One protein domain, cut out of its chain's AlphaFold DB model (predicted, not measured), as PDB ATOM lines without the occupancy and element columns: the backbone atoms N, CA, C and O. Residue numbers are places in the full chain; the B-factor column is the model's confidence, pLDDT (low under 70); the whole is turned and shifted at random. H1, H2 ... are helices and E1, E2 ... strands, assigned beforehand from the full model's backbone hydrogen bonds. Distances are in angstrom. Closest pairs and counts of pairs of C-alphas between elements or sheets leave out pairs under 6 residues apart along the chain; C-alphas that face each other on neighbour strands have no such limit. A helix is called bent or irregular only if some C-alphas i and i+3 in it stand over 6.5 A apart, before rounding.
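This is residues 2 to 94 of the 108 residues of the protein "GyrI-like domain-containing protein" of Methylobacterium variabile (UniProt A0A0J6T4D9). A narrow twisted sheet, made of the long hairpin E1 and E2 with the short strand E3 beside E1, lies between two helices that sit toward opposite ends of the longest axis. The small H1 only grazes the sheet, the longer H2 is off it, and the long link of residues 37 to 64 runs from the H1 end to the H2 end, leaving a loosely built whole. The printed part has 93 residues, with two named helices and three named strands in the order H1, E1, E2, H2, E3; the sheet runs E2, E1, E3 and is antiparallel throughout. The class is mixed, helices and strands. The whole is loose, with a radius of gyration of the C-alphas of 15.4 A, and only just elongated, with spans of 46 by 30 by 27 A.

The printed part begins with H1, residues 2 to 6, whose first C-alpha, that of Asp 2, is at (-26.503, -31.473, 7.829). E1 follows as residues 12 to 24, the longest strand by residues, and measures 30.6 A from first to last C-alpha; it bends by 74 degrees at residue 15. E2, residues 27 to 36, measures 27.5 A, from C-alpha 27 at (-38.864, -54.333, 19.036) to C-alpha 36 at (-23.157, -31.753, 18.474). Residues 37 to 64 hold no named element. H2, residues 65 to 81, is the longest helix and measures 25.0 A. It is irregular, with C-alphas 66 and 69 at 7.3 A. E3, residues 90 to 93, is short and ends with C-alpha 93 at (-20.022, -44.714, 16.416).

The sheet has E1 as its inner strand and E2 and E3 as its edge strands. It is twisted, with C-alphas up to 4.4 A off the best plane. E1 and E2 form a hairpin and are antiparallel, with 161 degrees between their N-to-C directions. Their C-alphas 18 and 32 face each other at 4.5 A. N 19 and O 31 at 2.8 A, and N 33 and O 17 at 2.8 A, are within hydrogen-bond range. E1 and E3 are antiparallel at 146 degrees, and C-alphas 17 and 93 face each other at 4.3 A. N 18 and O 92 at 2.9 A, and N 92 and O 18 at 2.9 A, are within hydrogen-bond range. E2, H2 and E3 form a split strand-helix-strand unit, two strands running the same way in one sheet with a helix between them along the chain and another strand, E1, between them in the sheet; its crossover is left-handed. H1 only grazes the sheet, with its residues 2 to 6. H2 is not on the sheet, with 0 pairs of C-alphas within 10 A. H2 is apart from H1 and from E1. In H1 every O i to N i+4 pair is within hydrogen-bond range; in H2, 11 of 13 are.

The C-alphas farthest apart are those of Ala 7 and Glu 81, at 46.7 A, while those of Asp 2 and Thr 94, the first and last printed, are 16.4 A apart. The centres of E1 and E3 are nearest to the mean of the C-alphas, at 2.9 A and 3.0 A, and those of H1 and H2 are farthest from it, at 19.9 A and 15.4 A. The printed part has no cut. The links from H1 to E1 and from E1 to E2 are tight, the link from H2 to E3 is short, and the link from E2 to H2, 28 residues, is long; the C-alphas of that long link lie 8 to 21 A from the mean. The mean pLDDT of the printed part is 79.6, and 11 residues are under 70: residues 14 to 15, 20 to 24, 88 and 92 to 94.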
ATOM      1  N   ASP A   2     -27.512 -32.533   8.029       74.06
ATOM      2  CA  ASP A   2     -26.503 -31.473   7.829       74.06
ATOM      3  C   ASP A   2     -27.095 -30.104   7.491       74.06
ATOM      4  O   ASP A   2     -26.726 -29.113   8.109       74.06
ATOM      5  N   ALA A   3     -28.094 -30.054   6.605       76.06
ATOM      6  CA  ALA A   3     -28.806 -28.813   6.295       76.06
ATOM      7  C   ALA A   3     -29.508 -28.194   7.523       76.06
ATOM      8  O   ALA A   3     -29.535 -26.977   7.669       76.06
ATOM      9  N   ALA A   4     -30.037 -29.022   8.433       76.06
ATOM     10  CA  ALA A   4     -30.702 -28.551   9.650       76.06
ATOM     11  C   ALA A   4     -29.704 -28.037  10.701       76.06
ATOM     12  O   ALA A   4     -30.019 -27.104  11.434       76.06
ATOM     13  N   LEU A   5     -28.502 -28.621  10.756       78.31
ATOM     14  CA  LEU A   5     -27.405 -28.141  11.597       78.31
ATOM     15  C   LEU A   5     -26.833 -26.824  11.058       78.31
ATOM     16  O   LEU A   5     -26.690 -25.867  11.815       78.31
ATOM     17  N   ALA A   6     -26.601 -26.744   9.744       80.06
ATOM     18  CA  ALA A   6     -26.110 -25.540   9.078       80.06
ATOM     19  C   ALA A   6     -27.067 -24.349   9.252       80.06
ATOM     20  O   ALA A   6     -26.623 -23.244   9.549       80.06
ATOM     21  N   ALA A   7     -28.380 -24.582   9.154       81.94
ATOM     22  CA  ALA A   7     -29.398 -23.553   9.375       81.94
ATOM     23  C   ALA A   7     -29.375 -22.951  10.794       81.94
ATOM     24  O   ALA A   7     -29.875 -21.848  10.996       81.94
ATOM     25  N   GLN A   8     -28.806 -23.666  11.768       82.56
ATOM     26  CA  GLN A   8     -28.675 -23.220  13.158       82.56
ATOM     27  C   GLN A   8     -27.221 -22.899  13.540       82.56
ATOM     28  O   GLN A   8     -26.940 -22.706  14.718       82.56
ATOM     29  N   ALA A   9     -26.304 -22.850  12.564       82.69
ATOM     30  CA  ALA A   9     -24.869 -22.657  12.786       82.69
ATOM     31  C   ALA A   9     -24.274 -23.634  13.824       82.69
ATOM     32  O   ALA A   9     -23.400 -23.266  14.607       82.69
ATOM     33  N   ILE A  10     -24.761 -24.882  13.843       81.44
ATOM     34  CA  ILE A  10     -24.283 -25.915  14.766       81.44
ATOM     35  C   ILE A  10     -23.232 -26.782  14.096       81.44
ATOM     36  O   ILE A  10     -23.469 -27.399  13.055       81.44
ATOM     37  N   GLU A  11     -22.085 -26.884  14.756       78.50
ATOM     38  CA  GLU A  11     -21.000 -27.761  14.345       78.50
ATOM     39  C   GLU A  11     -21.154 -29.169  14.932       78.50
ATOM     40  O   GLU A  11     -21.504 -29.373  16.102       78.50
ATOM     41  N   LYS A  12     -20.840 -30.169  14.105       79.88
ATOM     42  CA  LYS A  12     -20.675 -31.551  14.559       79.88
ATOM     43  C   LYS A  12     -19.309 -31.707  15.214       79.88
ATOM     44  O   LYS A  12     -18.304 -31.287  14.653       79.88
ATOM     45  N   ILE A  13     -19.266 -32.404  16.343       75.94
ATOM     46  CA  ILE A  13     -18.024 -32.688  17.087       75.94
ATOM     47  C   ILE A  13     -17.585 -34.152  17.013       75.94
ATOM     48  O   ILE A  13     -16.641 -34.559  17.686       75.94
ATOM     49  N   GLY A  14     -18.239 -34.973  16.194       69.56
ATOM     50  CA  GLY A  14     -17.878 -36.379  16.092       69.56
ATOM     51  C   GLY A  14     -18.442 -37.077  14.869       69.56
ATOM     52  O   GLY A  14     -19.155 -36.492  14.054       69.56
ATOM     53  N   SER A  15     -18.091 -38.356  14.761       68.69
ATOM     54  CA  SER A  15     -18.669 -39.251  13.760       68.69
ATOM     55  C   SER A  15     -20.154 -39.483  14.015       68.69
ATOM     56  O   SER A  15     -20.666 -39.221  15.105       68.69
ATOM     57  N   GLU A  16     -20.844 -39.992  12.999       76.19
ATOM     58  CA  GLU A  16     -22.224 -40.423  13.167       76.19
ATOM     59  C   GLU A  16     -22.313 -41.557  14.189       76.19
ATOM     60  O   GLU A  16     -21.435 -42.420  14.291       76.19
ATOM     61  N   VAL A  17     -23.386 -41.529  14.968       75.50
ATOM     62  CA  VAL A  17     -23.622 -42.448  16.073       75.50
ATOM     63  C   VAL A  17     -24.971 -43.114  15.871       75.50
ATOM     64  O   VAL A  17     -25.967 -42.453  15.582       75.50
ATOM     65  N   MET A  18     -25.005 -44.427  16.057       75.50
ATOM     66  CA  MET A  18     -26.242 -45.185  16.178       75.50
ATOM     67  C   MET A  18     -26.568 -45.393  17.661       75.50
ATOM     68  O   MET A  18     -25.726 -45.880  18.414       75.50
ATOM     69  N   PHE A  19     -27.786 -45.049  18.070       75.12
ATOM     70  CA  PHE A  19     -28.326 -45.238  19.416       75.12
ATOM     71  C   PHE A  19     -29.378 -46.341  19.421       75.12
ATOM     72  O   PHE A  19     -30.279 -46.336  18.581       75.12
ATOM     73  N   SER A  20     -29.329 -47.214  20.425       69.38
ATOM     74  CA  SER A  20     -30.490 -48.021  20.804       69.38
ATOM     75  C   SER A  20     -31.197 -47.330  21.963       69.38
ATOM     76  O   SER A  20     -30.644 -47.194  23.053       69.38
ATOM     77  N   LEU A  21     -32.394 -46.808  21.701       61.94
ATOM     78  CA  LEU A  21     -33.106 -45.924  22.624       61.94
ATOM     79  C   LEU A  21     -33.952 -46.689  23.640       61.94
ATOM     80  O   LEU A  21     -34.160 -46.197  24.748       61.94
ATOM     81  N   SER A  22     -34.515 -47.835  23.247       62.59
ATOM     82  CA  SER A  22     -35.355 -48.688  24.098       62.59
ATOM     83  C   SER A  22     -35.571 -50.056  23.446       62.59
ATOM     84  O   SER A  22     -35.685 -50.142  22.219       62.59
ATOM     85  N   HIS A  23     -35.726 -51.090  24.272       61.06
ATOM     86  CA  HIS A  23     -36.244 -52.399  23.872       61.06
ATOM     87  C   HIS A  23     -37.652 -52.549  24.454       61.06
ATOM     88  O   HIS A  23     -37.867 -52.238  25.624       61.06
ATOM     89  N   SER A  24     -38.614 -52.985  23.646       63.56
ATOM     90  CA  SER A  24     -39.980 -53.281  24.089       63.56
ATOM     91  C   SER A  24     -40.420 -54.578  23.432       63.56
ATOM     92  O   SER A  24     -40.802 -54.571  22.262       63.56
ATOM     93  N   GLY A  25     -40.353 -55.683  24.177       71.81
ATOM     94  CA  GLY A  25     -40.629 -57.015  23.639       71.81
ATOM     95  C   GLY A  25     -39.658 -57.377  22.512       71.81
ATOM     96  O   GLY A  25     -38.446 -57.378  22.711       71.81
ATOM     97  N   ASP A  26     -40.200 -57.642  21.326       75.88
ATOM     98  CA  ASP A  26     -39.480 -58.005  20.099       75.88
ATOM     99  C   ASP A  26     -38.991 -56.794  19.280       75.88
ATOM    100  O   ASP A  26     -38.411 -56.959  18.205       75.88
ATOM    101  N   ARG A  27     -39.211 -55.563  19.762       74.88
ATOM    102  CA  ARG A  27     -38.864 -54.333  19.036       74.88
ATOM    103  C   ARG A  27     -37.707 -53.590  19.674       74.88
ATOM    104  O   ARG A  27     -37.704 -53.313  20.875       74.88
ATOM    105  N   ILE A  28     -36.785 -53.152  18.821       72.94
ATOM    106  CA  ILE A  28     -35.687 -52.256  19.180       72.94
ATOM    107  C   ILE A  28     -35.923 -50.919  18.492       72.94
ATOM    108  O   ILE A  28     -36.106 -50.861  17.274       72.94
ATOM    109  N   ARG A  29     -35.916 -49.831  19.262       78.06
ATOM    110  CA  ARG A  29     -35.888 -48.483  18.687       78.06
ATOM    111  C   ARG A  29     -34.450 -48.072  18.440       78.06
ATOM    112  O   ARG A  29     -33.700 -47.861  19.391       78.06
ATOM    113  N   ILE A  30     -34.113 -47.906  17.170       78.25
ATOM    114  CA  ILE A  30     -32.806 -47.433  16.730       78.25
ATOM    115  C   ILE A  30     -32.952 -46.008  16.203       78.25
ATOM    116  O   ILE A  30     -33.902 -45.703  15.483       78.25
ATOM    117  N   ALA A  31     -32.011 -45.140  16.560       80.88
ATOM    118  CA  ALA A  31     -31.873 -43.813  15.976       80.88
ATOM    119  C   ALA A  31     -30.440 -43.617  15.478       80.88
ATOM    120  O   ALA A  31     -29.491 -43.960  16.176       80.88
ATOM    121  N   ALA A  32     -30.282 -43.045  14.287       81.88
ATOM    122  CA  ALA A  32     -28.999 -42.539  13.816       81.88
ATOM    123  C   ALA A  32     -28.930 -41.032  14.086       81.88
ATOM    124  O   ALA A  32     -29.926 -40.325  13.927       81.88
ATOM    125  N   GLY A  33     -27.768 -40.540  14.500       82.25
ATOM    126  CA  GLY A  33     -27.574 -39.133  14.821       82.25
ATOM    127  C   GLY A  33     -26.122 -38.692  14.714       82.25
ATOM    128  O   GLY A  33     -25.237 -39.437  14.298       82.25
ATOM    129  N   SER A  34     -25.876 -37.443  15.092       82.06
ATOM    130  CA  SER A  34     -24.539 -36.859  15.206       82.06
ATOM    131  C   SER A  34     -24.373 -36.239  16.582       82.06
ATOM    132  O   SER A  34     -25.315 -35.657  17.119       82.06
ATOM    133  N   THR A  35     -23.165 -36.327  17.129       82.88
ATOM    134  CA  THR A  35     -22.804 -35.572  18.329       82.88
ATOM    135  C   THR A  35     -22.574 -34.111  17.948       82.88
ATOM    136  O   THR A  35     -21.838 -33.816  17.002       82.88
ATOM    137  N   ILE A  36     -23.191 -33.202  18.696       83.75
ATOM    138  CA  ILE A  36     -23.157 -31.753  18.474       83.75
ATOM    139  C   ILE A  36     -22.728 -31.029  19.750       83.75
ATOM    140  O   ILE A  36     -22.923 -31.553  20.850       83.75
ATOM    141  N   THR A  37     -22.151 -29.836  19.605       79.25
ATOM    142  CA  THR A  37     -21.972 -28.904  20.730       79.25
ATOM    143  C   THR A  37     -23.135 -27.918  20.784       79.25
ATOM    144  O   THR A  37     -23.727 -27.587  19.759       79.25
ATOM    145  N   GLY A  38     -23.438 -27.418  21.982       74.06
ATOM    146  CA  GLY A  38     -24.422 -26.354  22.172       74.06
ATOM    147  C   GLY A  38     -25.878 -26.823  22.131       74.06
ATOM    148  O   GLY A  38     -26.183 -28.015  22.145       74.06
ATOM    149  N   GLY A  39     -26.795 -25.856  22.142       76.00
ATOM    150  CA  GLY A  39     -28.230 -26.121  22.088       76.00
ATOM    151  C   GLY A  39     -28.714 -26.250  20.647       76.00
ATOM    152  O   GLY A  39     -28.635 -25.286  19.897       76.00
ATOM    153  N   PHE A  40     -29.262 -27.410  20.280       81.31
ATOM    154  CA  PHE A  40     -29.991 -27.589  19.022       81.31
ATOM    155  C   PHE A  40     -31.487 -27.503  19.266       81.31
ATOM    156  O   PHE A  40     -32.027 -28.174  20.150       81.31
ATOM    157  N   ARG A  41     -32.181 -26.710  18.450       80.81
ATOM    158  CA  ARG A  41     -33.637 -26.711  18.452       80.81
ATOM    159  C   ARG A  41     -34.122 -27.860  17.579       80.81
ATOM    160  O   ARG A  41     -33.953 -27.838  16.360       80.81
ATOM    161  N   ALA A  42     -34.712 -28.858  18.234       78.06
ATOM    162  CA  ALA A  42     -35.368 -29.983  17.582       78.06
ATOM    163  C   ALA A  42     -36.406 -29.499  16.553       78.06
ATOM    164  O   ALA A  42     -37.125 -28.527  16.790       78.06
ATOM    165  N   SER A  43     -36.478 -30.202  15.426       77.50
ATOM    166  CA  SER A  43     -37.548 -30.089  14.429       77.50
ATOM    167  C   SER A  43     -38.364 -31.381  14.430       77.50
ATOM    168  O   SER A  43     -37.915 -32.375  14.991       77.50
ATOM    169  N   ASP A  44     -39.513 -31.414  13.758       74.62
ATOM    170  CA  ASP A  44     -40.509 -32.493  13.894       74.62
ATOM    171  C   ASP A  44     -39.952 -33.930  13.835       74.62
ATOM    172  O   ASP A  44     -40.342 -34.783  14.629       74.62
ATOM    173  N   SER A  45     -39.003 -34.214  12.940       79.06
ATOM    174  CA  SER A  45     -38.400 -35.548  12.781       79.06
ATOM    175  C   SER A  45     -37.039 -35.737  13.466       79.06
ATOM    176  O   SER A  45     -36.474 -36.831  13.405       79.06
ATOM    177  N   VAL A  46     -36.491 -34.704  14.115       80.81
ATOM    178  CA  VAL A  46     -35.156 -34.723  14.732       80.81
ATOM    179  C   VAL A  46     -35.282 -34.436  16.217       80.81
ATOM    180  O   VAL A  46     -35.646 -33.340  16.626       80.81
ATOM    181  N   THR A  47     -34.909 -35.415  17.034       80.69
ATOM    182  CA  THR A  47     -34.899 -35.264  18.491       80.69
ATOM    183  C   THR A  47     -33.489 -34.991  18.995       80.69
ATOM    184  O   THR A  47     -32.512 -35.484  18.434       80.69
ATOM    185  N   VAL A  48     -33.391 -34.214  20.074       82.69
ATOM    186  CA  VAL A  48     -32.153 -34.061  20.842       82.69
ATOM    187  C   VAL A  48     -32.227 -34.987  22.037       82.69
ATOM    188  O   VAL A  48     -33.243 -35.033  22.733       82.69
ATOM    189  N   LYS A  49     -31.143 -35.719  22.276       78.88
ATOM    190  CA  LYS A  49     -30.960 -36.487  23.499       78.88
ATOM    191  C   LYS A  49     -29.597 -36.198  24.083       78.88
ATOM    192  O   LYS A  49     -28.609 -36.118  23.358       78.88
ATOM    193  N   GLU A  50     -29.566 -36.085  25.399       79.38
ATOM    194  CA  GLU A  50     -28.316 -36.024  26.133       79.38
ATOM    195  C   GLU A  50     -27.706 -37.421  26.213       79.38
ATOM    196  O   GLU A  50     -28.395 -38.413  26.471       79.38
ATOM    197  N   ILE A  51     -26.398 -37.493  25.980       75.50
ATOM    198  CA  ILE A  51     -25.622 -38.686  26.292       75.50
ATOM    199  C   ILE A  51     -25.286 -38.585  27.781       75.50
ATOM    200  O   ILE A  51     -24.639 -37.610  28.173       75.50
ATOM    201  N   PRO A  52     -25.720 -39.541  28.622       73.50
ATOM    202  CA  PRO A  52     -25.437 -39.484  30.043       73.50
ATOM    203  C   PRO A  52     -23.924 -39.498  30.260       73.50
ATOM    204  O   PRO A  52     -23.204 -40.338  29.714       73.50
ATOM    205  N   GLY A  53     -23.441 -38.561  31.073       75.19
ATOM    206  CA  GLY A  53     -22.078 -38.620  31.582       75.19
ATOM    207  C   GLY A  53     -21.894 -39.851  32.473       75.19
ATOM    208  O   GLY A  53     -22.841 -40.330  33.094       75.19
ATOM    209  N   GLY A  54     -20.670 -40.369  32.557       82.44
ATOM    210  CA  GLY A  54     -20.359 -41.492  33.439       82.44
ATOM    211  C   GLY A  54     -19.311 -42.435  32.872       82.44
ATOM    212  O   GLY A  54     -18.569 -42.101  31.948       82.44
ATOM    213  N   ARG A  55     -19.239 -43.630  33.466       83.19
ATOM    214  CA  ARG A  55     -18.390 -44.710  32.964       83.19
ATOM    215  C   ARG A  55     -19.118 -45.446  31.847       83.19
ATOM    216  O   ARG A  55     -20.272 -45.823  32.012       83.19
ATOM    217  N   ALA A  56     -18.407 -45.699  30.759       84.25
ATOM    218  CA  ALA A  56     -18.873 -46.535  29.667       84.25
ATOM    219  C   ALA A  56     -17.806 -47.588  29.356       84.25
ATOM    220  O   ALA A  56     -16.609 -47.289  29.338       84.25
ATOM    221  N   ALA A  57     -18.244 -48.827  29.139       84.50
ATOM    222  CA  ALA A  57     -17.387 -49.890  28.635       84.50
ATOM    223  C   ALA A  57     -17.353 -49.797  27.107       84.50
ATOM    224  O   ALA A  57     -18.401 -49.713  26.466       84.50
ATOM    225  N   HIS A  58     -16.159 -49.786  26.520       86.06
ATOM    226  CA  HIS A  58     -15.979 -49.625  25.079       86.06
ATOM    227  C   HIS A  58     -15.265 -50.833  24.487       86.06
ATOM    228  O   HIS A  58     -14.277 -51.317  25.038       86.06
ATOM    229  N   LEU A  59     -15.719 -51.249  23.308       86.12
ATOM    230  CA  LEU A  59     -15.025 -52.192  22.447       86.12
ATOM    231  C   LEU A  59     -14.925 -51.592  21.045       86.12
ATOM    232  O   LEU A  59     -15.861 -50.957  20.558       86.12
ATOM    233  N   ARG A  60     -13.784 -51.806  20.387       88.12
ATOM    234  CA  ARG A  60     -13.589 -51.466  18.978       88.12
ATOM    235  C   ARG A  60     -13.643 -52.745  18.154       88.12
ATOM    236  O   ARG A  60     -12.788 -53.610  18.309       88.12
ATOM    237  N   LEU A  61     -14.635 -52.849  17.272       84.81
ATOM    238  CA  LEU A  61     -14.658 -53.903  16.266       84.81
ATOM    239  C   LEU A  61     -13.693 -53.527  15.140       84.81
ATOM    240  O   LEU A  61     -13.899 -52.537  14.440       84.81
ATOM    241  N   GLU A  62     -12.653 -54.331  14.959       89.12
ATOM    242  CA  GLU A  62     -11.769 -54.250  13.801       89.12
ATOM    243  C   GLU A  62     -12.113 -55.390  12.839       89.12
ATOM    244  O   GLU A  62     -12.058 -56.564  13.201       89.12
ATOM    245  N   GLY A  63     -12.524 -55.038  11.618       87.12
ATOM    246  CA  GLY A  63     -12.911 -56.004  10.592       87.12
ATOM    247  C   GLY A  63     -14.402 -55.969  10.223       87.12
ATOM    248  O   GLY A  63     -15.043 -54.921  10.319       87.12
ATOM    249  N   PRO A  64     -14.961 -57.088   9.723       87.81
ATOM    250  CA  PRO A  64     -16.295 -57.113   9.132       87.81
ATOM    251  C   PRO A  64     -17.417 -56.813  10.131       87.81
ATOM    252  O   PRO A  64     -17.539 -57.479  11.158       87.81
ATOM    253  N   TYR A  65     -18.325 -55.909   9.758       83.00
ATOM    254  CA  TYR A  65     -19.481 -55.527  10.580       83.00
ATOM    255  C   TYR A  65     -20.386 -56.707  10.973       83.00
ATOM    256  O   TYR A  65     -20.999 -56.692  12.034       83.00
ATOM    257  N   ARG A  66     -20.421 -57.786  10.176       86.50
ATOM    258  CA  ARG A  66     -21.150 -59.028  10.510       86.50
ATOM    259  C   ARG A  66     -20.734 -59.659  11.849       86.50
ATOM    260  O   ARG A  66     -21.481 -60.464  12.389       86.50
ATOM    261  N   HIS A  67     -19.561 -59.316  12.387       87.44
ATOM    262  CA  HIS A  67     -19.102 -59.795  13.692       87.44
ATOM    263  C   HIS A  67     -19.588 -58.921  14.861       87.44
ATOM    264  O   HIS A  67     -19.277 -59.234  16.009       87.44
ATOM    265  N   LEU A  68     -20.361 -57.857  14.606       85.25
ATOM    266  CA  LEU A  68     -20.842 -56.936  15.639       85.25
ATOM    267  C   LEU A  68     -21.587 -57.655  16.765       85.25
ATOM    268  O   LEU A  68     -21.312 -57.381  17.926       85.25
ATOM    269  N   SER A  69     -22.476 -58.600  16.449       85.88
ATOM    270  CA  SER A  69     -23.230 -59.337  17.473       85.88
ATOM    271  C   SER A  69     -22.314 -60.120  18.416       85.88
ATOM    272  O   SER A  69     -22.535 -60.143  19.622       85.88
ATOM    273  N   HIS A  70     -21.253 -60.726  17.878       87.69
ATOM    274  CA  HIS A  70     -20.269 -61.445  18.682       87.69
ATOM    275  C   HIS A  70     -19.415 -60.486  19.520       87.69
ATOM    276  O   HIS A  70     -19.213 -60.707  20.710       87.69
ATOM    277  N   ALA A  71     -18.972 -59.382  18.922       88.88
ATOM    278  CA  ALA A  71     -18.215 -58.344  19.612       88.88
ATOM    279  C   ALA A  71     -19.022 -57.701  20.758       88.88
ATOM    280  O   ALA A  71     -18.488 -57.453  21.837       88.88
ATOM    281  N   TRP A  72     -20.324 -57.493  20.551       85.44
ATOM    282  CA  TRP A  72     -21.252 -57.044  21.586       85.44
ATOM    283  C   TRP A  72     -21.357 -58.055  22.733       85.44
ATOM    284  O   TRP A  72     -21.254 -57.673  23.897       85.44
ATOM    285  N   TRP A  73     -21.500 -59.344  22.414       88.44
ATOM    286  CA  TRP A  73     -21.544 -60.401  23.425       88.44
ATOM    287  C   TRP A  73     -20.273 -60.434  24.286       88.44
ATOM    288  O   TRP A  73     -20.377 -60.516  25.507       88.44
ATOM    289  N   LEU A  74     -19.088 -60.273  23.683       91.19
ATOM    290  CA  LEU A  74     -17.819 -60.197  24.418       91.19
ATOM    291  C   LEU A  74     -17.768 -59.010  25.390       91.19
ATOM    292  O   LEU A  74     -17.307 -59.160  26.519       91.19
ATOM    293  N   LEU A  75     -18.267 -57.839  24.979       88.56
ATOM    294  CA  LEU A  75     -18.335 -56.664  25.851       88.56
ATOM    295  C   LEU A  75     -19.262 -56.903  27.053       88.56
ATOM    296  O   LEU A  75     -18.933 -56.500  28.168       88.56
ATOM    297  N   MET A  76     -20.404 -57.562  26.835       86.81
ATOM    298  CA  MET A  76     -21.351 -57.893  27.908       86.81
ATOM    299  C   MET A  76     -20.805 -58.962  28.855       86.81
ATOM    300  O   MET A  76     -20.956 -58.826  30.066       86.81
ATOM    301  N   ALA A  77     -20.129 -59.985  28.325       89.81
ATOM    302  CA  ALA A  77     -19.455 -60.995  29.137       89.81
ATOM    303  C   ALA A  77     -18.384 -60.353  30.033       89.81
ATOM    304  O   ALA A  77     -18.413 -60.532  31.249       89.81
ATOM    305  N   TRP A  78     -17.522 -59.510  29.455       91.88
ATOM    306  CA  TRP A  78     -16.522 -58.757  30.213       91.88
ATOM    307  C   TRP A  78     -17.162 -57.876  31.297       91.88
ATOM    308  O   TRP A  78     -16.696 -57.863  32.434       91.88
ATOM    309  N   ALA A  79     -18.244 -57.160  30.968       89.00
ATOM    310  CA  ALA A  79     -18.945 -56.306  31.924       89.00
ATOM    311  C   ALA A  79     -19.466 -57.116  33.123       89.00
ATOM    312  O   ALA A  79     -19.229 -56.721  34.265       89.00
ATOM    313  N   ALA A  80     -20.091 -58.267  32.867       87.81
ATOM    314  CA  ALA A  80     -20.591 -59.161  33.907       87.81
ATOM    315  C   ALA A  80     -19.459 -59.715  34.792       87.81
ATOM    316  O   ALA A  80     -19.561 -59.665  36.017       87.81
ATOM    317  N   GLU A  81     -18.354 -60.166  34.192       93.62
ATOM    318  CA  GLU A  81     -17.164 -60.646  34.919       93.62
ATOM    319  C   GLU A  81     -16.553 -59.575  35.837       93.62
ATOM    320  O   GLU A  81     -15.973 -59.897  36.872       93.62
ATOM    321  N   HIS A  82     -16.713 -58.296  35.489       91.81
ATOM    322  CA  HIS A  82     -16.189 -57.154  36.245       91.81
ATOM    323  C   HIS A  82     -17.255 -56.465  37.114       91.81
ATOM    324  O   HIS A  82     -17.060 -55.321  37.546       91.81
ATOM    325  N   GLY A  83     -18.391 -57.131  37.358       90.25
ATOM    326  CA  GLY A  83     -19.471 -56.631  38.212       90.25
ATOM    327  C   GLY A  83     -20.085 -55.316  37.724       90.25
ATOM    328  O   GLY A  83     -20.512 -54.496  38.537       90.25
ATOM    329  N   GLN A  84     -20.061 -55.064  36.415       88.00
ATOM    330  CA  GLN A  84     -20.720 -53.917  35.802       88.00
ATOM    331  C   GLN A  84     -22.106 -54.322  35.302       88.00
ATOM    332  O   GLN A  84     -22.282 -55.380  34.701       88.00
ATOM    333  N   GLU A  85     -23.078 -53.437  35.489       79.75
ATOM    334  CA  GLU A  85     -24.417 -53.591  34.927       79.75
ATOM    335  C   GLU A  85     -24.570 -52.737  33.672       79.75
ATOM    336  O   GLU A  85     -24.024 -51.633  33.563       79.75
ATOM    337  N   GLN A  86     -25.323 -53.252  32.701       72.56
ATOM    338  CA  GLN A  86     -25.604 -52.516  31.481       72.56
ATOM    339  C   GLN A  86     -26.517 -51.323  31.792       72.56
ATOM    340  O   GLN A  86     -27.610 -51.478  32.335       72.56
ATOM    341  N   ALA A  87     -26.097 -50.129  31.377       73.00
ATOM    342  CA  ALA A  87     -26.969 -48.966  31.393       73.00
ATOM    343  C   ALA A  87     -28.120 -49.116  30.382       73.00
ATOM    344  O   ALA A  87     -28.048 -49.849  29.390       73.00
ATOM    345  N   SER A  88     -29.180 -48.342  30.596       67.31
ATOM    346  CA  SER A  88     -30.359 -48.296  29.727       67.31
ATOM    347  C   SER A  88     -30.090 -47.716  28.329       67.31
ATOM    348  O   SER A  88     -30.934 -47.866  27.446       67.31
ATOM    349  N   LEU A  89     -28.923 -47.103  28.101       70.31
ATOM    350  CA  LEU A  89     -28.489 -46.574  26.808       70.31
ATOM    351  C   LEU A  89     -27.174 -47.228  26.363       70.31
ATOM    352  O   LEU A  89     -26.215 -47.282  27.129       70.31
ATOM    353  N   HIS A  90     -27.106 -47.633  25.094       74.94
ATOM    354  CA  HIS A  90     -25.849 -47.962  24.419       74.94
ATOM    355  C   HIS A  90     -25.789 -47.314  23.031       74.94
ATOM    356  O   HIS A  90     -26.823 -47.058  22.401       74.94
ATOM    357  N   TRP A  91     -24.574 -47.050  22.551       74.75
ATOM    358  CA  TRP A  91     -24.340 -46.398  21.265       74.75
ATOM    359  C   TRP A  91     -23.123 -46.969  20.529       74.75
ATOM    360  O   TRP A  91     -22.177 -47.457  21.146       74.75
ATOM    361  N   CYS A  92     -23.150 -46.900  19.196       66.94
ATOM    362  CA  CYS A  92     -22.086 -47.379  18.315       66.94
ATOM    363  C   CYS A  92     -21.701 -46.278  17.304       66.94
ATOM    364  O   CYS A  92     -22.513 -45.948  16.435       66.94
ATOM    365  N   PRO A  93     -20.505 -45.670  17.410       68.38
ATOM    366  CA  PRO A  93     -20.022 -44.714  16.416       68.38
ATOM    367  C   PRO A  93     -19.564 -45.435  15.135       68.38
ATOM    368  O   PRO A  93     -18.816 -46.410  15.201       68.38
ATOM    369  N   THR A  94     -19.986 -44.948  13.962       60.06
ATOM    370  CA  THR A  94     -19.750 -45.596  12.648       60.06
ATOM    371  C   THR A  94     -18.310 -45.479  12.141       60.06
ATOM    372  O   THR A  94     -17.871 -46.259  11.295       60.06
TER     373      THR A  94